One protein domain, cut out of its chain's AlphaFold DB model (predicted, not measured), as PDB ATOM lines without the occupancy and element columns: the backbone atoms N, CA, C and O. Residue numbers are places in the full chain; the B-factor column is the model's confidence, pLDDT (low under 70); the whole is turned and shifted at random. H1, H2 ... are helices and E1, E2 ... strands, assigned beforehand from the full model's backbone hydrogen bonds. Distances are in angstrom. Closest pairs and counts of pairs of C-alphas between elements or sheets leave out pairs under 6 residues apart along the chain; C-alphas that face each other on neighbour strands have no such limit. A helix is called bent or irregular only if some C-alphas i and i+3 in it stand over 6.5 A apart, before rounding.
ATOM      1  N   ILE A  29     -10.277 -18.235  33.156       92.31
ATOM      2  CA  ILE A  29     -11.626 -18.039  33.709       92.31
ATOM      3  C   ILE A  29     -12.679 -18.988  33.109       92.31
ATOM      4  O   ILE A  29     -13.862 -18.861  33.421       92.31
ATOM      5  N   GLY A  30     -12.264 -19.951  32.279       94.06
ATOM      6  CA  GLY A  30     -13.116 -21.031  31.775       94.06
ATOM      7  C   GLY A  30     -13.751 -20.802  30.400       94.06
ATOM      8  O   GLY A  30     -14.667 -21.543  30.046       94.06
ATOM      9  N   ILE A  31     -13.295 -19.813  29.622       96.62
ATOM     10  CA  ILE A  31     -13.679 -19.656  28.210       96.62
ATOM     11  C   ILE A  31     -12.712 -20.481  27.358       96.62
ATOM     12  O   ILE A  31     -11.545 -20.128  27.209       96.62
ATOM     13  N   GLU A  32     -13.202 -21.587  26.804       95.19
ATOM     14  CA  GLU A  32     -12.370 -22.565  26.084       95.19
ATOM     15  C   GLU A  32     -12.389 -22.373  24.566       95.19
ATOM     16  O   GLU A  32     -11.423 -22.714  23.893       95.19
ATOM     17  N   GLU A  33     -13.462 -21.787  24.031       98.00
ATOM     18  CA  GLU A  33     -13.642 -21.583  22.595       98.00
ATOM     19  C   GLU A  33     -13.618 -20.088  22.280       98.00
ATOM     20  O   GLU A  33     -14.544 -19.343  22.632       98.00
ATOM     21  N   ILE A  34     -12.540 -19.651  21.630       98.44
ATOM     22  CA  ILE A  34     -12.292 -18.242  21.334       98.44
ATOM     23  C   ILE A  34     -11.992 -18.089  19.849       98.44
ATOM     24  O   ILE A  34     -11.033 -18.652  19.339       98.44
ATOM     25  N   PHE A  35     -12.803 -17.304  19.153       98.50
ATOM     26  CA  PHE A  35     -12.553 -16.962  17.762       98.50
ATOM     27  C   PHE A  35     -11.649 -15.740  17.650       98.50
ATOM     28  O   PHE A  35     -11.869 -14.725  18.321       98.50
ATOM     29  N   LEU A  36     -10.672 -15.831  16.748       97.56
ATOM     30  CA  LEU A  36      -9.755 -14.754  16.394       97.56
ATOM     31  C   LEU A  36      -9.949 -14.375  14.917       97.56
ATOM     32  O   LEU A  36      -9.905 -15.261  14.063       97.56
ATOM     33  N   PRO A  37     -10.118 -13.090  14.574       95.31
ATOM     34  CA  PRO A  37     -10.317 -12.663  13.191       95.31
ATOM     35  C   PRO A  37      -9.058 -12.866  12.337       95.31
ATOM     36  O   PRO A  37      -7.940 -12.551  12.761       95.31
ATOM     37  N   LYS A  38      -9.251 -13.342  11.100       94.94
ATOM     38  CA  LYS A  38      -8.167 -13.592  10.127       94.94
ATOM     39  C   LYS A  38      -7.931 -12.443   9.146       94.94
ATOM     40  O   LYS A  38      -6.960 -12.457   8.397       94.94
ATOM     41  N   LYS A  39      -8.788 -11.427   9.181       91.44
ATOM     42  CA  LYS A  39      -8.602 -10.144   8.497       91.44
ATOM     43  C   LYS A  39      -8.326  -9.080   9.549       91.44
ATOM     44  O   LYS A  39      -8.777  -9.220  10.679       91.44
ATOM     45  N   TYR A  40      -7.576  -8.049   9.188       86.31
ATOM     46  CA  TYR A  40      -7.311  -6.892  10.038       86.31
ATOM     47  C   TYR A  40      -7.659  -5.605   9.279       86.31
ATOM     48  O   TYR A  40      -7.738  -5.624   8.048       86.31
ATOM     49  N   PRO A  41      -7.851  -4.484   9.985       80.50
ATOM     50  CA  PRO A  41      -8.197  -3.211   9.364       80.50
ATOM     51  C   PRO A  41      -7.118  -2.725   8.411       80.50
ATOM     52  O   PRO A  41      -5.944  -2.634   8.772       80.50
ATOM     53  N   VAL A  42      -7.530  -2.371   7.195       69.88
ATOM     54  CA  VAL A  42      -6.654  -1.754   6.197       69.88
ATOM     55  C   VAL A  42      -6.536  -0.260   6.515       69.88
ATOM     56  O   VAL A  42      -7.088   0.590   5.824       69.88
ATOM     57  N   ASP A  43      -5.854   0.057   7.615       67.00
ATOM     58  CA  ASP A  43      -5.557   1.423   8.053       67.00
ATOM     59  C   ASP A  43      -4.044   1.583   8.259       67.00
ATOM     60  O   ASP A  43      -3.406   0.796   8.960       67.00
ATOM     61  N   ALA A  44      -3.464   2.634   7.673       55.09
ATOM     62  CA  ALA A  44      -2.054   2.993   7.828       55.09
ATOM     63  C   ALA A  44      -1.665   3.286   9.293       55.09
ATOM     64  O   ALA A  44      -0.483   3.234   9.648       55.09
ATOM     65  N   PHE A  45      -2.638   3.585  10.157       56.62
ATOM     66  CA  PHE A  45      -2.428   3.783  11.589       56.62
ATOM     67  C   PHE A  45      -2.558   2.496  12.418       56.62
ATOM     68  O   PHE A  45      -2.225   2.512  13.607       56.62
ATOM     69  N   PHE A  46      -2.946   1.369  11.813       63.81
ATOM     70  CA  PHE A  46      -3.006   0.075  12.489       63.81
ATOM     71  C   PHE A  46      -1.609  -0.565  12.551       63.81
ATOM     72  O   PHE A  46      -1.176  -1.316  11.681       63.81
ATOM     73  N   ARG A  47      -0.855  -0.208  13.595       61.75
ATOM     74  CA  ARG A  47       0.596  -0.469  13.702       61.75
ATOM     75  C   ARG A  47       0.980  -1.821  14.309       61.75
ATOM     76  O   ARG A  47       2.166  -2.092  14.466       61.75
ATOM     77  N   SER A  48       0.010  -2.653  14.680       64.69
ATOM     78  CA  SER A  48       0.259  -3.900  15.416       64.69
ATOM     79  C   SER A  48      -0.709  -5.015  15.022       64.69
ATOM     80  O   SER A  48      -1.288  -5.669  15.892       64.69
ATOM     81  N   ALA A  49      -0.918  -5.195  13.716       73.44
ATOM     82  CA  ALA A  49      -1.760  -6.260  13.198       73.44
ATOM     83  C   ALA A  49      -1.136  -7.626  13.462       73.44
ATOM     84  O   ALA A  49       0.008  -7.885  13.093       73.44
ATOM     85  N   SER A  50      -1.912  -8.521  14.060       80.12
ATOM     86  CA  SER A  50      -1.524  -9.915  14.185       80.12
ATOM     87  C   SER A  50      -2.708 -10.822  13.875       80.12
ATOM     88  O   SER A  50      -3.792 -10.674  14.449       80.12
ATOM     89  N   ILE A  51      -2.481 -11.738  12.937       88.88
ATOM     90  CA  ILE A  51      -3.378 -12.839  12.587       88.88
ATOM     91  C   ILE A  51      -2.865 -14.084  13.302       88.88
ATOM     92  O   ILE A  51      -1.657 -14.304  13.380       88.88
ATOM     93  N   ASP A  52      -3.792 -14.858  13.850       90.25
ATOM     94  CA  ASP A  52      -3.507 -16.074  14.597       90.25
ATOM     95  C   ASP A  52      -4.696 -17.033  14.449       90.25
ATOM     96  O   ASP A  52      -5.857 -16.644  14.632       90.25
ATOM     97  N   ASP A  53      -4.409 -18.260  14.034       92.88
ATOM     98  CA  ASP A  53      -5.361 -19.345  13.816       92.88
ATOM     99  C   ASP A  53      -5.217 -20.473  14.846       92.88
ATOM    100  O   ASP A  53      -5.959 -21.451  14.786       92.88
ATOM    101  N   SER A  54      -4.344 -20.328  15.852       94.31
ATOM    102  CA  SER A  54      -4.070 -21.398  16.817       94.31
ATOM    103  C   SER A  54      -5.278 -21.762  17.680       94.31
ATOM    104  O   SER A  54      -5.308 -22.835  18.276       94.31
ATOM    105  N   GLU A  55      -6.259 -20.865  17.788       96.56
ATOM    106  CA  GLU A  55      -7.496 -21.106  18.537       96.56
ATOM    107  C   GLU A  55      -8.582 -21.814  17.721       96.56
ATOM    108  O   GLU A  55      -9.502 -22.377  18.314       96.56
ATOM    109  N   ASP A  56      -8.465 -21.862  16.392       96.69
ATOM    110  CA  ASP A  56      -9.484 -22.455  15.518       96.69
ATOM    111  C   ASP A  56      -9.650 -23.956  15.787       96.69
ATOM    112  O   ASP A  56     -10.764 -24.473  15.756       96.69
ATOM    113  N   ILE A  57      -8.562 -24.648  16.148       96.25
ATOM    114  CA  ILE A  57      -8.583 -26.076  16.505       96.25
ATOM    115  C   ILE A  57      -9.438 -26.377  17.745       96.25
ATOM    116  O   ILE A  57      -9.898 -27.503  17.921       96.25
ATOM    117  N   ASN A  58      -9.659 -25.378  18.605       96.44
ATOM    118  CA  ASN A  58     -10.469 -25.519  19.813       96.44
ATOM    119  C   ASN A  58     -11.956 -25.241  19.543       96.44
ATOM    120  O   ASN A  58     -12.787 -25.493  20.414       96.44
ATOM    121  N   LEU A  59     -12.306 -24.720  18.361       97.19
ATOM    122  CA  LEU A  59     -13.677 -24.376  18.010       97.19
ATOM    123  C   LEU A  59     -14.455 -25.617  17.564       97.19
ATOM    124  O   LEU A  59     -14.169 -26.247  16.553       97.19
ATOM    125  N   THR A  60     -15.541 -25.900  18.268       96.62
ATOM    126  CA  THR A  60     -16.542 -26.921  17.928       96.62
ATOM    127  C   THR A  60     -17.556 -26.398  16.897       96.62
ATOM    128  O   THR A  60     -18.764 -26.598  17.025       96.62
ATOM    129  N   ILE A  61     -17.074 -25.655  15.894       96.62
ATOM    130  CA  ILE A  61     -17.869 -25.113  14.776       96.62
ATOM    131  C   ILE A  61     -17.626 -25.997  13.547       96.62
ATOM    132  O   ILE A  61     -16.476 -26.377  13.317       96.62
ATOM    133  N   PRO A  62     -18.658 -26.322  12.745       98.19
ATOM    134  CA  PRO A  62     -18.458 -26.989  11.461       98.19
ATOM    135  C   PRO A  62     -17.453 -26.241  10.576       98.19
ATOM    136  O   PRO A  62     -17.422 -25.008  10.560       98.19
ATOM    137  N   ALA A  63     -16.615 -26.975   9.842       97.75
ATOM    138  CA  ALA A  63     -15.493 -26.396   9.100       97.75
ATOM    139  C   ALA A  63     -15.949 -25.383   8.036       97.75
ATOM    140  O   ALA A  63     -15.302 -24.358   7.830       97.75
ATOM    141  N   GLU A  64     -17.081 -25.651   7.393       98.12
ATOM    142  CA  GLU A  64     -17.721 -24.784   6.413       98.12
ATOM    143  C   GLU A  64     -18.171 -23.448   7.020       98.12
ATOM    144  O   GLU A  64     -17.940 -22.394   6.435       98.12
ATOM    145  N   GLU A  65     -18.727 -23.466   8.230       98.56
ATOM    146  CA  GLU A  65     -19.163 -22.254   8.922       98.56
ATOM    147  C   GLU A  65     -17.971 -21.483   9.498       98.56
ATOM    148  O   GLU A  65     -17.931 -20.253   9.440       98.56
ATOM    149  N   LEU A  66     -16.950 -22.192   9.993       98.44
ATOM    150  CA  LEU A  66     -15.697 -21.571  10.414       98.44
ATOM    151  C   LEU A  66     -14.990 -20.880   9.240       98.44
ATOM    152  O   LEU A  66     -14.439 -19.796   9.418       98.44
ATOM    153  N   ALA A  67     -15.047 -21.453   8.034       98.12
ATOM    154  CA  ALA A  67     -14.515 -20.813   6.833       98.12
ATOM    155  C   ALA A  67     -15.226 -19.482   6.531       98.12
ATOM    156  O   ALA A  67     -14.551 -18.496   6.232       98.12
ATOM    157  N   VAL A  68     -16.555 -19.415   6.692       98.50
ATOM    158  CA  VAL A  68     -17.318 -18.159   6.558       98.50
ATOM    159  C   VAL A  68     -16.872 -17.128   7.598       98.50
ATOM    160  O   VAL A  68     -16.635 -15.969   7.258       98.50
ATOM    161  N   LEU A  69     -16.708 -17.532   8.864       98.31
ATOM    162  CA  LEU A  69     -16.241 -16.625   9.921       98.31
ATOM    163  C   LEU A  69     -14.816 -16.114   9.666       98.31
ATOM    164  O   LEU A  69     -14.534 -14.935   9.897       98.31
ATOM    165  N   ASN A  70     -13.925 -16.989   9.193       97.44
ATOM    166  CA  ASN A  70     -12.535 -16.664   8.888       97.44
ATOM    167  C   ASN A  70     -12.407 -15.728   7.677       97.44
ATOM    168  O   ASN A  70     -11.519 -14.875   7.668       97.44
ATOM    169  N   ASP A  71     -13.297 -15.836   6.686       96.69
ATOM    170  CA  ASP A  71     -13.323 -14.918   5.542       96.69
ATOM    171  C   ASP A  71     -14.078 -13.604   5.828       96.69
ATOM    172  O   ASP A  71     -13.932 -12.627   5.095       96.69
ATOM    173  N   ALA A  72     -14.851 -13.500   6.906       96.56
ATOM    174  CA  ALA A  72     -15.583 -12.273   7.198       96.56
ATOM    175  C   ALA A  72     -14.653 -11.082   7.522       96.56
ATOM    176  O   ALA A  72     -13.739 -11.162   8.348       96.56
ATOM    177  N   ASP A  73     -14.921  -9.931   6.897       93.19
ATOM    178  CA  ASP A  73     -14.309  -8.652   7.272       93.19
ATOM    179  C   ASP A  73     -15.071  -8.022   8.446       93.19
ATOM    180  O   ASP A  73     -15.964  -7.193   8.266       93.19
ATOM    181  N   TRP A  74     -14.687  -8.418   9.661       94.12
ATOM    182  CA  TRP A  74     -15.256  -7.954  10.933       94.12
ATOM    183  C   TRP A  74     -15.130  -6.448  11.202       94.12
ATOM    184  O   TRP A  74     -15.784  -5.944  12.115       94.12
ATOM    185  N   TYR A  75     -14.328  -5.722  10.420       88.94
ATOM    186  CA  TYR A  75     -14.039  -4.301  10.635       88.94
ATOM    187  C   TYR A  75     -14.703  -3.377   9.612       88.94
ATOM    188  O   TYR A  75     -14.861  -2.178   9.875       88.94
ATOM    189  N   GLY A  76     -15.095  -3.934   8.470       85.75
ATOM    190  CA  GLY A  76     -15.869  -3.272   7.433       85.75
ATOM    191  C   GLY A  76     -17.305  -3.781   7.401       85.75
ATOM    192  O   GLY A  76     -18.192  -3.217   8.045       85.75
ATOM    193  N   SER A  77     -17.556  -4.811   6.594       85.69
ATOM    194  CA  SER A  77     -18.910  -5.289   6.279       85.69
ATOM    195  C   SER A  77     -18.992  -6.820   6.274       85.69
ATOM    196  O   SER A  77     -18.956  -7.432   5.204       85.69
ATOM    197  N   PRO A  78     -19.125  -7.462   7.452       94.38
ATOM    198  CA  PRO A  78     -19.420  -8.889   7.532       94.38
ATOM    199  C   PRO A  78     -20.730  -9.216   6.822       94.38
ATOM    200  O   PRO A  78     -21.673  -8.418   6.838       94.38
ATOM    201  N   SER A  79     -20.813 -10.408   6.237       96.75
ATOM    202  CA  SER A  79     -22.053 -10.871   5.620       96.75
ATOM    203  C   SER A  79     -23.132 -11.151   6.683       96.75
ATOM    204  O   SER A  79     -22.811 -11.474   7.832       96.75
ATOM    205  N   PRO A  80     -24.426 -11.089   6.315       97.38
ATOM    206  CA  PRO A  80     -25.508 -11.531   7.196       97.38
ATOM    207  C   PRO A  80     -25.330 -12.976   7.684       97.38
ATOM    208  O   PRO A  80     -25.611 -13.273   8.842       97.38
ATOM    209  N   GLU A  81     -24.806 -13.854   6.824       98.38
ATOM    210  CA  GLU A  81     -24.492 -15.249   7.149       98.38
ATOM    211  C   GLU A  81     -23.419 -15.354   8.242       98.38
ATOM    212  O   GLU A  81     -23.610 -16.068   9.226       98.38
ATOM    213  N   ALA A  82     -22.331 -14.582   8.138       98.50
ATOM    214  CA  ALA A  82     -21.295 -14.545   9.168       98.50
ATOM    215  C   ALA A  82     -21.866 -14.107  10.525       98.50
ATOM    216  O   ALA A  82     -21.539 -14.693  11.558       98.50
ATOM    217  N   TRP A  83     -22.766 -13.117  10.535       98.50
ATOM    218  CA  TRP A  83     -23.453 -12.699  11.755       98.50
ATOM    219  C   TRP A  83     -24.427 -13.746  12.296       98.50
ATOM    220  O   TRP A  83     -24.558 -13.882  13.515       98.50
ATOM    221  N   GLU A  84     -25.116 -14.491  11.433       98.56
ATOM    222  CA  GLU A  84     -25.992 -15.582  11.859       98.56
ATOM    223  C   GLU A  84     -25.194 -16.684  12.562       98.56
ATOM    224  O   GLU A  84     -25.542 -17.077  13.681       98.56
ATOM    225  N   ILE A  85     -24.086 -17.115  11.954       98.69
ATOM    226  CA  ILE A  85     -23.167 -18.096  12.537       98.69
ATOM    227  C   ILE A  85     -22.611 -17.546  13.857       98.69
ATOM    228  O   ILE A  85     -22.711 -18.206  14.893       98.69
ATOM    229  N   ALA A  86     -22.112 -16.306  13.878       98.62
ATOM    230  CA  ALA A  86     -21.585 -15.689  15.093       98.62
ATOM    231  C   ALA A  86     -22.595 -15.697  16.255       98.62
ATOM    232  O   ALA A  86     -22.253 -16.078  17.373       98.62
ATOM    233  N   ASN A  87     -23.855 -15.344  15.988       98.62
ATOM    234  CA  ASN A  87     -24.924 -15.352  16.990       98.62
ATOM    235  C   ASN A  87     -25.318 -16.755  17.471       98.62
ATOM    236  O   ASN A  87     -25.883 -16.890  18.557       98.62
ATOM    237  N   ARG A  88     -25.072 -17.793  16.667       98.06
ATOM    238  CA  ARG A  88     -25.355 -19.184  17.033       98.06
ATOM    239  C   ARG A  88     -24.304 -19.737  17.996       98.06
ATOM    240  O   ARG A  88     -24.650 -20.477  18.920       98.06
ATOM    241  N   TYR A  89     -23.038 -19.370  17.793       98.19
ATOM    242  CA  TYR A  89     -21.909 -19.979  18.503       98.19
ATOM    243  C   TYR A  89     -21.322 -19.131  19.628       98.19
ATOM    244  O   TYR A  89     -20.838 -19.717  20.592       98.19
ATOM    245  N   PHE A  90     -21.361 -17.799  19.552       98.50
ATOM    246  CA  PHE A  90     -20.630 -16.942  20.489       98.50
ATOM    247  C   PHE A  90     -21.536 -16.080  21.353       98.50
ATOM    248  O   PHE A  90     -22.431 -15.390  20.867       98.50
ATOM    249  N   ASP A  91     -21.226 -16.051  22.644       98.38
ATOM    250  CA  ASP A  91     -22.006 -15.346  23.660       98.38
ATOM    251  C   ASP A  91     -21.435 -13.951  23.965       98.38
ATOM    252  O   ASP A  91     -22.162 -13.068  24.430       98.38
ATOM    253  N   ILE A  92     -20.132 -13.756  23.725       98.62
ATOM    254  CA  ILE A  92     -19.391 -12.531  24.038       98.62
ATOM    255  C   ILE A  92     -18.575 -12.088  22.822       98.62
ATOM    256  O   ILE A  92     -17.878 -12.895  22.212       98.62
ATOM    257  N   LEU A  93     -18.584 -10.792  22.524       98.62
ATOM    258  CA  LEU A  93     -17.767 -10.163  21.491       98.62
ATOM    259  C   LEU A  93     -16.947  -9.023  22.095       98.62
ATOM    260  O   LEU A  93     -17.495  -8.106  22.706       98.62
ATOM    261  N   PHE A  94     -15.634  -9.063  21.891       98.38
ATOM    262  CA  PHE A  94     -14.702  -7.988  22.222       98.38
ATOM    263  C   PHE A  94     -14.350  -7.224  20.951       98.38
ATOM    264  O   PHE A  94     -14.052  -7.845  19.935       98.38
ATOM    265  N   PHE A  95     -14.337  -5.894  21.007       96.31
ATOM    266  CA  PHE A  95     -13.931  -5.059  19.875       96.31
ATOM    267  C   PHE A  95     -13.263  -3.760  20.334       96.31
ATOM    268  O   PHE A  95     -13.336  -3.386  21.506       96.31
ATOM    269  N   MET A  96     -12.639  -3.053  19.392       93.50
ATOM    270  CA  MET A  96     -12.163  -1.677  19.562       93.50
ATOM    271  C   MET A  96     -12.870  -0.753  18.570       93.50
ATOM    272  O   MET A  96     -13.250  -1.179  17.480       93.50
ATOM    273  N   VAL A  97     -13.007   0.529  18.917       91.12
ATOM    274  CA  VAL A  97     -13.510   1.539  17.974       91.12
ATOM    275  C   VAL A  97     -12.415   1.847  16.959       91.12
ATOM    276  O   VAL A  97     -11.463   2.554  17.277       91.12
ATOM    277  N   GLN A  98     -12.552   1.293  15.756       86.81
ATOM    278  CA  GLN A  98     -11.643   1.551  14.630       86.81
ATOM    279  C   GLN A  98     -12.342   2.315  13.498       86.81
ATOM    280  O   GLN A  98     -11.729   3.093  12.776       86.81
ATOM    281  N   SER A  99     -13.653   2.116  13.360       90.00
ATOM    282  CA  SER A  99     -14.507   2.774  12.377       90.00
ATOM    283  C   SER A  99     -15.924   2.923  12.938       90.00
ATOM    284  O   SER A  99     -16.276   2.288  13.934       90.00
ATOM    285  N   GLY A 100     -16.756   3.756  12.308       90.94
ATOM    286  CA  GLY A 100     -18.190   3.779  12.618       90.94
ATOM    287  C   GLY A 100     -18.877   2.486  12.179       90.94
ATOM    288  O   GLY A 100     -19.724   1.960  12.897       90.94
ATOM    289  N   SER A 101     -18.427   1.921  11.053       91.81
ATOM    290  CA  SER A 101     -18.992   0.720  10.437       91.81
ATOM    291  C   SER A 101     -18.971  -0.495  11.360       91.81
ATOM    292  O   SER A 101     -19.977  -1.190  11.439       91.81
ATOM    293  N   ILE A 102     -17.891  -0.733  12.116       93.06
ATOM    294  CA  ILE A 102     -17.869  -1.848  13.077       93.06
ATOM    295  C   ILE A 102     -18.888  -1.647  14.209       93.06
ATOM    296  O   ILE A 102     -19.557  -2.599  14.605       93.06
ATOM    297  N   VAL A 103     -19.059  -0.416  14.704       95.00
ATOM    298  CA  VAL A 103     -20.011  -0.110  15.786       95.00
ATOM    299  C   VAL A 103     -21.447  -0.324  15.308       95.00
ATOM    300  O   VAL A 103     -22.219  -1.009  15.974       95.00
ATOM    301  N   GLU A 104     -21.786   0.227  14.142       95.44
ATOM    302  CA  GLU A 104     -23.102   0.078  13.515       95.44
ATOM    303  C   GLU A 104     -23.384  -1.386  13.152       95.44
ATOM    304  O   GLU A 104     -24.474  -1.894  13.402       95.44
ATOM    305  N   SER A 105     -22.396  -2.102  12.613       96.00
ATOM    306  CA  SER A 105     -22.533  -3.515  12.246       96.00
ATOM    307  C   SER A 105     -22.801  -4.399  13.467       96.00
ATOM    308  O   SER A 105     -23.717  -5.223  13.437       96.00
ATOM    309  N   ILE A 106     -22.073  -4.190  14.571       97.38
ATOM    310  CA  ILE A 106     -22.307  -4.907  15.834       97.38
ATOM    311  C   ILE A 106     -23.700  -4.594  16.389       97.38
ATOM    312  O   ILE A 106     -24.405  -5.512  16.806       97.38
ATOM    313  N   GLU A 107     -24.091  -3.319  16.410       97.19
ATOM    314  CA  GLU A 107     -25.385  -2.887  16.944       97.19
ATOM    315  C   GLU A 107     -26.559  -3.523  16.193       97.19
ATOM    316  O   GLU A 107     -27.458  -4.069  16.836       97.19
ATOM    317  N   ASN A 108     -26.495  -3.550  14.861       96.69
ATOM    318  CA  ASN A 108     -27.558  -4.089  14.019       96.69
ATOM    319  C   ASN A 108     -27.654  -5.622  14.049       96.69
ATOM    320  O   ASN A 108     -28.741  -6.169  13.859       96.69
ATOM    321  N   ASN A 109     -26.537  -6.330  14.249       98.06
ATOM    322  CA  ASN A 109     -26.484  -7.764  13.962       98.06
ATOM    323  C   ASN A 109     -26.178  -8.652  15.172       98.06
ATOM    324  O   ASN A 109     -26.697  -9.769  15.244       98.06
ATOM    325  N   TYR A 110     -25.349  -8.211  16.122       98.31
ATOM    326  CA  TYR A 110     -24.890  -9.081  17.205       98.31
ATOM    327  C   TYR A 110     -25.821  -9.045  18.418       98.31
ATOM    328  O   TYR A 110     -26.139  -7.991  18.976       98.31
ATOM    329  N   LYS A 111     -26.230 -10.229  18.874       98.19
ATOM    330  CA  LYS A 111     -27.242 -10.437  19.920       98.19
ATOM    331  C   LYS A 111     -26.637 -10.782  21.283       98.19
ATOM    332  O   LYS A 111     -27.347 -10.700  22.282       98.19
ATOM    333  N   GLY A 112     -25.350 -11.131  21.334       98.31
ATOM    334  CA  GLY A 112     -24.621 -11.454  22.563       98.31
ATOM    335  C   GLY A 112     -24.144 -10.226  23.347       98.31
ATOM    336  O   GLY A 112     -24.561  -9.091  23.091       98.31
ATOM    337  N   ILE A 113     -23.267 -10.456  24.324       98.69
ATOM    338  CA  ILE A 113     -22.624  -9.414  25.135       98.69
ATOM    339  C   ILE A 113     -21.540  -8.719  24.309       98.69
ATOM    340  O   ILE A 113     -20.690  -9.372  23.721       98.69
ATOM    341  N   VAL A 114     -21.540  -7.388  24.305       98.69
ATOM    342  CA  VAL A 114     -20.597  -6.559  23.550       98.69
ATOM    343  C   VAL A 114     -19.669  -5.835  24.518       98.69
ATOM    344  O   VAL A 114     -20.122  -5.059  25.359       98.69
ATOM    345  N   LEU A 115     -18.368  -6.059  24.380       98.62
ATOM    346  CA  LEU A 115     -17.325  -5.467  25.206       98.62
ATOM    347  C   LEU A 115     -16.471  -4.525  24.355       98.62
ATOM    348  O   LEU A 115     -15.646  -4.970  23.556       98.62
ATOM    349  N   LEU A 116     -16.640  -3.215  24.552       98.06
ATOM    350  CA  LEU A 116     -15.702  -2.238  24.003       98.06
ATOM    351  C   LEU A 116     -14.429  -2.264  24.838       98.06
ATOM    352  O   LEU A 116     -14.424  -1.802  25.981       98.06
ATOM    353  N   ARG A 117     -13.348  -2.780  24.267       96.88
ATOM    354  CA  ARG A 117     -12.062  -2.852  24.938       96.88
ATOM    355  C   ARG A 117     -11.328  -1.514  24.884       96.88
ATOM    356  O   ARG A 117     -11.045  -0.990  23.809       96.88
ATOM    357  N   ALA A 118     -11.007  -0.977  26.059       96.00
ATOM    358  CA  ALA A 118     -10.405   0.340  26.225       96.00
ATOM    359  C   ALA A 118      -9.043   0.271  26.935       96.00
ATOM    360  O   ALA A 118      -8.974   0.004  28.135       96.00
ATOM    361  N   PHE A 119      -7.968   0.560  26.194       93.56
ATOM    362  CA  PHE A 119      -6.578   0.570  26.673       93.56
ATOM    363  C   PHE A 119      -6.055   1.963  27.052       93.56
ATOM    364  O   PHE A 119      -4.891   2.097  27.409       93.56
ATOM    365  N   GLY A 120      -6.901   2.993  27.007       92.38
ATOM    366  CA  GLY A 120      -6.497   4.382  27.223       92.38
ATOM    367  C   GLY A 120      -6.129   5.086  25.918       92.38
ATOM    368  O   GLY A 120      -5.791   4.455  24.919       92.38
ATOM    369  N   LEU A 121      -6.246   6.410  25.934       92.69
ATOM    370  CA  LEU A 121      -5.996   7.296  24.798       92.69
ATOM    371  C   LEU A 121      -5.071   8.437  25.237       92.69
ATOM    372  O   LEU A 121      -4.764   8.578  26.423       92.69
ATOM    373  N   ASP A 122      -4.653   9.267  24.281       92.44
ATOM    374  CA  ASP A 122      -4.021  10.547  24.601       92.44
ATOM    375  C   ASP A 122      -4.904  11.386  25.544       92.44
ATOM    376  O   ASP A 122      -6.133  11.345  25.468       92.44
ATOM    377  N   ARG A 123      -4.277  12.192  26.409       88.06
ATOM    378  CA  ARG A 123      -4.954  12.976  27.456       88.06
ATOM    379  C   ARG A 123      -6.007  13.957  26.920       88.06
ATOM    380  O   ARG A 123      -6.895  14.355  27.672       88.06
ATOM    381  N   SER A 124      -5.906  14.382  25.661       92.19
ATOM    382  CA  SER A 124      -6.885  15.276  25.024       92.19
ATOM    383  C   SER A 124      -8.166  14.558  24.553       92.19
ATOM    384  O   SER A 124      -9.190  15.209  24.289       92.19
ATOM    385  N   LEU A 125      -8.140  13.224  24.492       94.88
ATOM    386  CA  LEU A 125      -9.200  12.364  23.973       94.88
ATOM    387  C   LEU A 125      -9.860  11.526  25.079       94.88
ATOM    388  O   LEU A 125      -9.329  11.344  26.170       94.88
ATOM    389  N   ASN A 126     -11.051  11.020  24.774       96.75
ATOM    390  CA  ASN A 126     -11.765  10.008  25.550       96.75
ATOM    391  C   ASN A 126     -12.597   9.144  24.579       96.75
ATOM    392  O   ASN A 126     -12.709   9.470  23.390       96.75
ATOM    393  N   TYR A 127     -13.145   8.028  25.049       97.44
ATOM    394  CA  TYR A 127     -13.867   7.092  24.188       97.44
ATOM    395  C   TYR A 127     -15.228   7.624  23.736       97.44
ATOM    396  O   TYR A 127     -15.664   7.284  22.638       97.44
ATOM    397  N   THR A 128     -15.870   8.506  24.506       97.44
ATOM    398  CA  THR A 128     -17.058   9.246  24.063       97.44
ATOM    399  C   THR A 128     -16.764  10.046  22.793       97.44
ATOM    400  O   THR A 128     -17.478   9.908  21.800       97.44
ATOM    401  N   LYS A 129     -15.693  10.853  22.794       96.38
ATOM    402  CA  LYS A 129     -15.267  11.644  21.631       96.38
ATOM    403  C   LYS A 129     -14.875  10.745  20.465       96.38
ATOM    404  O   LYS A 129     -15.272  11.027  19.341       96.38
ATOM    405  N   LEU A 130     -14.128   9.671  20.732       95.38
ATOM    406  CA  LEU A 130     -13.696   8.725  19.702       95.38
ATOM    407  C   LEU A 130     -14.896   8.064  19.008       95.38
ATOM    408  O   LEU A 130     -14.970   8.066  17.783       95.38
ATOM    409  N   LEU A 131     -15.862   7.554  19.780       95.94
ATOM    410  CA  LEU A 131     -17.098   6.982  19.241       95.94
ATOM    411  C   LEU A 131     -17.838   7.999  18.378       95.94
ATOM    412  O   LEU A 131     -18.115   7.714  17.220       95.94
ATOM    413  N   ASN A 132     -18.101   9.192  18.914       95.25
ATOM    414  CA  ASN A 132     -18.841  10.224  18.194       95.25
ATOM    415  C   ASN A 132     -18.130  10.664  16.909       95.25
ATOM    416  O   ASN A 132     -18.789  10.843  15.888       95.25
ATOM    417  N   TYR A 133     -16.799  10.765  16.921       94.94
ATOM    418  CA  TYR A 133     -16.018  11.055  15.722       94.94
ATOM    419  C   TYR A 133     -16.239   9.994  14.633       94.94
ATOM    420  O   TYR A 133     -16.561  10.329  13.493       94.94
ATOM    421  N   HIS A 134     -16.131   8.712  14.987       93.44
ATOM    422  CA  HIS A 134     -16.271   7.617  14.028       93.44
ATOM    423  C   HIS A 134     -17.713   7.387  13.560       93.44
ATOM    424  O   HIS A 134     -17.917   6.967  12.423       93.44
ATOM    425  N   THR A 135     -18.709   7.676  14.400       94.06
ATOM    426  CA  THR A 135     -20.131   7.414  14.121       94.06
ATOM    427  C   THR A 135     -20.927   8.688  13.827       94.06
ATOM    428  O   THR A 135     -22.149   8.675  13.955       94.06
ATOM    429  N   ARG A 136     -20.272   9.816  13.519       94.38
ATOM    430  CA  ARG A 136     -20.932  11.105  13.212       94.38
ATOM    431  C   ARG A 136     -21.957  11.516  14.285       94.38
ATOM    432  O   ARG A 136     -23.128  11.734  13.993       94.38
ATOM    433  N   ASP A 137     -21.512  11.531  15.540       94.25
ATOM    434  CA  ASP A 137     -22.286  11.856  16.751       94.25
ATOM    435  C   ASP A 137     -23.414  10.874  17.127       94.25
ATOM    436  O   ASP A 137     -24.114  11.068  18.125       94.25
ATOM    437  N   LEU A 138     -23.563   9.754  16.408       94.81
ATOM    438  CA  LEU A 138     -24.547   8.713  16.737       94.81
ATOM    439  C   LEU A 138     -24.116   7.776  17.879       94.81
ATOM    440  O   LEU A 138     -24.917   6.946  18.312       94.81
ATOM    441  N   GLY A 139     -22.894   7.901  18.404       94.19
ATOM    442  CA  GLY A 139     -22.270   6.903  19.279       94.19
ATOM    443  C   GLY A 139     -23.108   6.609  20.518       94.19
ATOM    444  O   GLY A 139     -23.382   5.454  20.842       94.19
ATOM    445  N   LYS A 140     -23.633   7.657  21.161       95.75
ATOM    446  CA  LYS A 140     -24.551   7.526  22.301       95.75
ATOM    447  C   LYS A 140     -25.814   6.728  21.960       95.75
ATOM    448  O   LYS A 140     -26.260   5.930  22.783       95.75
ATOM    449  N   ASN A 141     -26.406   6.956  20.790       97.19
ATOM    450  CA  ASN A 141     -27.644   6.292  20.380       97.19
ATOM    451  C   ASN A 141     -27.389   4.820  20.044       97.19
ATOM    452  O   ASN A 141     -28.130   3.966  20.522       97.19
ATOM    453  N   LEU A 142     -26.298   4.529  19.330       97.00
ATOM    454  CA  LEU A 142     -25.880   3.164  19.002       97.00
ATOM    455  C   LEU A 142     -25.631   2.344  20.275       97.00
ATOM    456  O   LEU A 142     -26.234   1.292  20.471       97.00
ATOM    457  N   ILE A 143     -24.832   2.865  21.213       97.06
ATOM    458  CA  ILE A 143     -24.566   2.164  22.479       97.06
ATOM    459  C   ILE A 143     -25.848   1.969  23.302       97.06
ATOM    460  O   ILE A 143     -26.060   0.906  23.891       97.06
ATOM    461  N   LYS A 144     -26.742   2.965  23.329       96.69
ATOM    462  CA  LYS A 144     -28.040   2.823  24.002       96.69
ATOM    463  C   LYS A 144     -28.935   1.765  23.355       96.69
ATOM    464  O   LYS A 144     -29.644   1.090  24.099       96.69
ATOM    465  N   SER A 145     -28.882   1.607  22.032       97.69
ATOM    466  CA  SER A 145     -29.624   0.577  21.296       97.69
ATOM    467  C   SER A 145     -29.140  -0.837  21.641       97.69
ATOM    468  O   SER A 145     -29.948  -1.716  21.946       97.69
ATOM    469  N   ILE A 146     -27.818  -1.040  21.753       97.81
ATOM    470  CA  ILE A 146     -27.242  -2.303  22.263       97.81
ATOM    471  C   ILE A 146     -27.739  -2.591  23.695       97.81
ATOM    472  O   ILE A 146     -28.003  -3.738  24.079       97.81
ATOM    473  N   GLY A 147     -27.904  -1.541  24.501       96.25
ATOM    474  CA  GLY A 147     -28.619  -1.595  25.771       96.25
ATOM    475  C   GLY A 147     -27.837  -2.301  26.879       96.25
ATOM    476  O   GLY A 147     -26.691  -1.968  27.172       96.25
ATOM    477  N   LYS A 148     -28.475  -3.258  27.566       97.06
ATOM    478  CA  LYS A 148     -27.884  -3.963  28.727       97.06
ATOM    479  C   LYS A 148     -26.775  -4.954  28.352       97.06
ATOM    480  O   LYS A 148     -26.113  -5.477  29.241       97.06
ATOM    481  N   ARG A 149     -26.598  -5.228  27.059       98.00
ATOM    482  CA  ARG A 149     -25.573  -6.145  26.550       98.00
ATOM    483  C   ARG A 149     -24.215  -5.472  26.379       98.00
ATOM    484  O   ARG A 149     -23.225  -6.174  26.225       98.00
ATOM    485  N   PHE A 150     -24.168  -4.143  26.389       98.69
ATOM    486  CA  PHE A 150     -22.937  -3.389  26.198       98.69
ATOM    487  C   PHE A 150     -22.191  -3.159  27.514       98.69
ATOM    488  O   PHE A 150     -22.796  -2.729  28.501       98.69
ATOM    489  N   TYR A 151     -20.869  -3.332  27.482       98.69
ATOM    490  CA  TYR A 151     -19.964  -2.907  28.544       98.69
ATOM    491  C   TYR A 151     -18.744  -2.167  27.997       98.69
ATOM    492  O   TYR A 151     -18.147  -2.537  26.983       98.69
ATOM    493  N   PHE A 152     -18.334  -1.148  28.743       98.56
ATOM    494  CA  PHE A 152     -17.086  -0.427  28.557       98.56
ATOM    495  C   PHE A 152     -15.969  -1.139  29.334       98.56
ATOM    496  O   PHE A 152     -15.792  -0.927  30.536       98.56
ATOM    497  N   ALA A 153     -15.247  -2.031  28.656       98.06
ATOM    498  CA  ALA A 153     -14.214  -2.883  29.231       98.06
ATOM    499  C   ALA A 153     -12.874  -2.134  29.363       98.06
ATOM    500  O   ALA A 153     -11.993  -2.231  28.503       98.06
ATOM    501  N   GLN A 154     -12.722  -1.385  30.455       97.88
ATOM    502  CA  GLN A 154     -11.572  -0.524  30.748       97.88
ATOM    503  C   GLN A 154     -10.366  -1.298  31.307       97.88
ATOM    504  O   GLN A 154     -10.502  -2.109  32.223       97.88
ATOM    505  N   ALA A 155      -9.174  -1.016  30.770       95.88
ATOM    506  CA  ALA A 155      -7.886  -1.544  31.233       95.88
ATOM    507  C   ALA A 155      -7.355  -0.854  32.489       95.88
ATOM    508  O   ALA A 155      -6.684  -1.480  33.307       95.88
ATOM    509  N   TYR A 156      -7.680   0.430  32.644       95.12
ATOM    510  CA  TYR A 156      -7.329   1.226  33.810       95.12
ATOM    511  C   TYR A 156      -8.607   1.651  34.524       95.12
ATOM    512  O   TYR A 156      -9.542   2.143  33.895       95.12
ATOM    513  N   ASP A 157      -8.648   1.486  35.846       94.00
ATOM    514  CA  ASP A 157      -9.881   1.664  36.625       94.00
ATOM    515  C   ASP A 157     -10.466   3.086  36.529       94.00
ATOM    516  O   ASP A 157     -11.660   3.293  36.714       94.00
ATOM    517  N   HIS A 158      -9.658   4.086  36.186       94.94
ATOM    518  CA  HIS A 158     -10.095   5.476  36.129       94.94
ATOM    519  C   HIS A 158     -10.686   5.917  34.782       94.94
ATOM    520  O   HIS A 158     -11.212   7.028  34.736       94.94
ATOM    521  N   LEU A 159     -10.627   5.112  33.708       97.00
ATOM    522  CA  LEU A 159     -11.021   5.581  32.365       97.00
ATOM    523  C   LEU A 159     -12.473   6.066  32.325       97.00
ATOM    524  O   LEU A 159     -12.738   7.153  31.831       97.00
ATOM    525  N   HIS A 160     -13.401   5.333  32.942       97.56
ATOM    526  CA  HIS A 160     -14.816   5.713  32.992       97.56
ATOM    527  C   HIS A 160     -15.095   7.092  33.616       97.56
ATOM    528  O   HIS A 160     -16.181   7.628  33.423       97.56
ATOM    529  N   ARG A 161     -14.168   7.663  34.400       97.75
ATOM    530  CA  ARG A 161     -14.384   8.925  35.134       97.75
ATOM    531  C   ARG A 161     -14.424  10.152  34.225       97.75
ATOM    532  O   ARG A 161     -14.894  11.195  34.661       97.75
ATOM    533  N   ILE A 162     -13.894  10.034  33.008       97.19
ATOM    534  CA  ILE A 162     -13.835  11.118  32.018       97.19
ATOM    535  C   ILE A 162     -14.762  10.873  30.819       97.19
ATOM    536  O   ILE A 162     -14.689  11.612  29.838       97.19
ATOM    537  N   GLU A 163     -15.593   9.830  30.883       98.12
ATOM    538  CA  GLU A 163     -16.544   9.458  29.835       98.12
ATOM    539  C   GLU A 163     -17.962   9.916  30.187       98.12
ATOM    540  O   GLU A 163     -18.328  10.008  31.361       98.12
ATOM    541  N   ASP A 164     -18.789  10.116  29.163       97.75
ATOM    542  CA  ASP A 164     -20.219  10.361  29.348       97.75
ATOM    543  C   ASP A 164     -20.934   9.133  29.945       97.75
ATOM    544  O   ASP A 164     -20.524   7.979  29.768       97.75
ATOM    545  N   ASP A 165     -22.089   9.377  30.575       97.12
ATOM    546  CA  ASP A 165     -22.898   8.386  31.305       97.12
ATOM    547  C   ASP A 165     -23.146   7.065  30.565       97.12
ATOM    548  O   ASP A 165     -23.190   6.001  31.184       97.12
ATOM    549  N   PHE A 166     -23.306   7.103  29.239       96.00
ATOM    550  CA  PHE A 166     -23.616   5.903  28.457       96.00
ATOM    551  C   PHE A 166     -22.458   4.894  28.406       96.00
ATOM    552  O   PHE A 166     -22.710   3.705  28.216       96.00
ATOM    553  N   LEU A 167     -21.216   5.345  28.614       97.62
ATOM    554  CA  LEU A 167     -20.055   4.476  28.815       97.62
ATOM    555  C   LEU A 167     -19.758   4.299  30.303       97.62
ATOM    556  O   LEU A 167     -19.541   3.173  30.757       97.62
ATOM    557  N   SER A 168     -19.772   5.389  31.077       97.62
ATOM    558  CA  SER A 168     -19.290   5.368  32.460       97.62
ATOM    559  C   SER A 168     -20.130   4.465  33.375       97.62
ATOM    560  O   SER A 168     -19.582   3.748  34.217       97.62
ATOM    561  N   GLN A 169     -21.448   4.402  33.150       96.81
ATOM    562  CA  GLN A 169     -22.379   3.530  33.882       96.81
ATOM    563  C   GLN A 169     -22.342   2.062  33.424       96.81
ATOM    564  O   GLN A 169     -23.004   1.207  34.015       96.81
ATOM    565  N   ARG A 170     -21.597   1.755  32.358       97.38
ATOM    566  CA  ARG A 170     -21.438   0.411  31.782       97.38
ATOM    567  C   ARG A 170     -20.018  -0.125  31.953       97.38
ATOM    568  O   ARG A 170     -19.626  -1.054  31.251       97.38
ATOM    569  N   LYS A 171     -19.238   0.450  32.871       97.50
ATOM    570  CA  LYS A 171     -17.851   0.046  33.105       97.50
ATOM    571  C   LYS A 171     -17.737  -1.424  33.519       97.50
ATOM    572  O   LYS A 171     -18.464  -1.904  34.386       97.50
ATOM    573  N   LEU A 172     -16.753  -2.096  32.942       97.50
ATOM    574  CA  LEU A 172     -16.253  -3.398  33.356       97.50
ATOM    575  C   LEU A 172     -14.734  -3.282  33.454       97.50
ATOM    576  O   LEU A 172     -14.085  -2.846  32.508       97.50
ATOM    577  N   PHE A 173     -14.159  -3.631  34.600       96.56
ATOM    578  CA  PHE A 173     -12.709  -3.606  34.748       96.56
ATOM    579  C   PHE A 173     -12.114  -4.918  34.235       96.56
ATOM    580  O   PHE A 173     -12.334  -5.966  34.835       96.56
ATOM    581  N   LEU A 174     -11.367  -4.843  33.130       94.81
ATOM    582  CA  LEU A 174     -10.566  -5.943  32.595       94.81
ATOM    583  C   LEU A 174      -9.113  -5.466  32.543       94.81
ATOM    584  O   LEU A 174      -8.796  -4.665  31.662       94.81
TER     585      LEU A 174
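Overview. This is residues 29 to 174 of the 189 residues of an uncharacterized protein of Alphaproteobacteria bacterium 41-28 (UniProt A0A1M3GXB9). A small, strongly twisted parallel sheet, E1 to E4, forms the middle, with H3 and H5 packed side by side next to it. H1 and H2 make one end of the long axis, beyond the E1 edge, and H4, H6 and H7 gather at the other end; the long stretch from 29 to 62 has no named element and runs round the outside past H1. The 146 printed residues hold seven named helices and four named strands, in the order H1 H2 E1 H3 E2 H4 H5 E3 H6 H7 E4, with sheet order E1 E2 E3 E4. The class is mixed; the whole is compact, with a radius of gyration of the C-alphas of 15.4 A and spans of 44 by 34 by 26 A.

Arrangement. H1, residues 63 to 71, touches H2, residues 80 to 89, at a steep tilt of 59 degrees, the C-alphas of Leu 69 and Ala 82 coming closest at 5.5 A; neither is on the sheet. Edge strand E1, residues 92 to 95, is parallel to E2, residues 113 to 118, with N 93 and O 113 within hydrogen-bond range at 2.8 A. E2 is parallel to E3, residues 150 to 154, with N 116 and O 151 at 2.9 A. E3 is parallel to edge strand E4, residues 171 to 173, with N 172 and O 152 at 2.8 A. H3, residues 100 to 109, only grazes the sheet. H5, residues 139 to 149, has a height over the sheet of 5.2 A. H3 touches H5 at 36 degrees, only just steep; the C-alphas of Glu 107 and Ile 146 are closest, 5.7 A. H4, residues 127 to 134, touches H5, with the C-alphas of Asn 132 and Gly 139 closest at 4.9 A. H6, residues 159 to 162, only grazes the sheet, and touches H7, residues 165 to 168, only at the corner. H7 is on the same face as H5. Three strand-helix-strand units, parallel neighbour strands with helices between, have right-handed crossovers: E1 H3 E2, E2 H4 H5 E3, and E3 H6 H7 E4. Every O i to N i+4 pair is within hydrogen-bond range in H1, H2, H3 and H4, and 5 of 7 in H5; H6 and H7 are too short for one.

Along the chain. H1 begins at C-alpha 63 (-15.493, -26.396, 9.100) and is 12.2 A long. H2 is 14.6 A, H3 14.3 A, E2 15.7 A and H5 15.3 A; H5 is irregular, with C-alphas 145 and 148 8.9 A apart. E4 ends at C-alpha 173 (-12.709, -3.606, 34.748).

Size, cuts and confidence. The C-alphas of Pro 62 and Ser 124 are the two farthest apart, 45.9 A. The printed part has no cut and no long link. Residues 42 to 48 have pLDDT under 70.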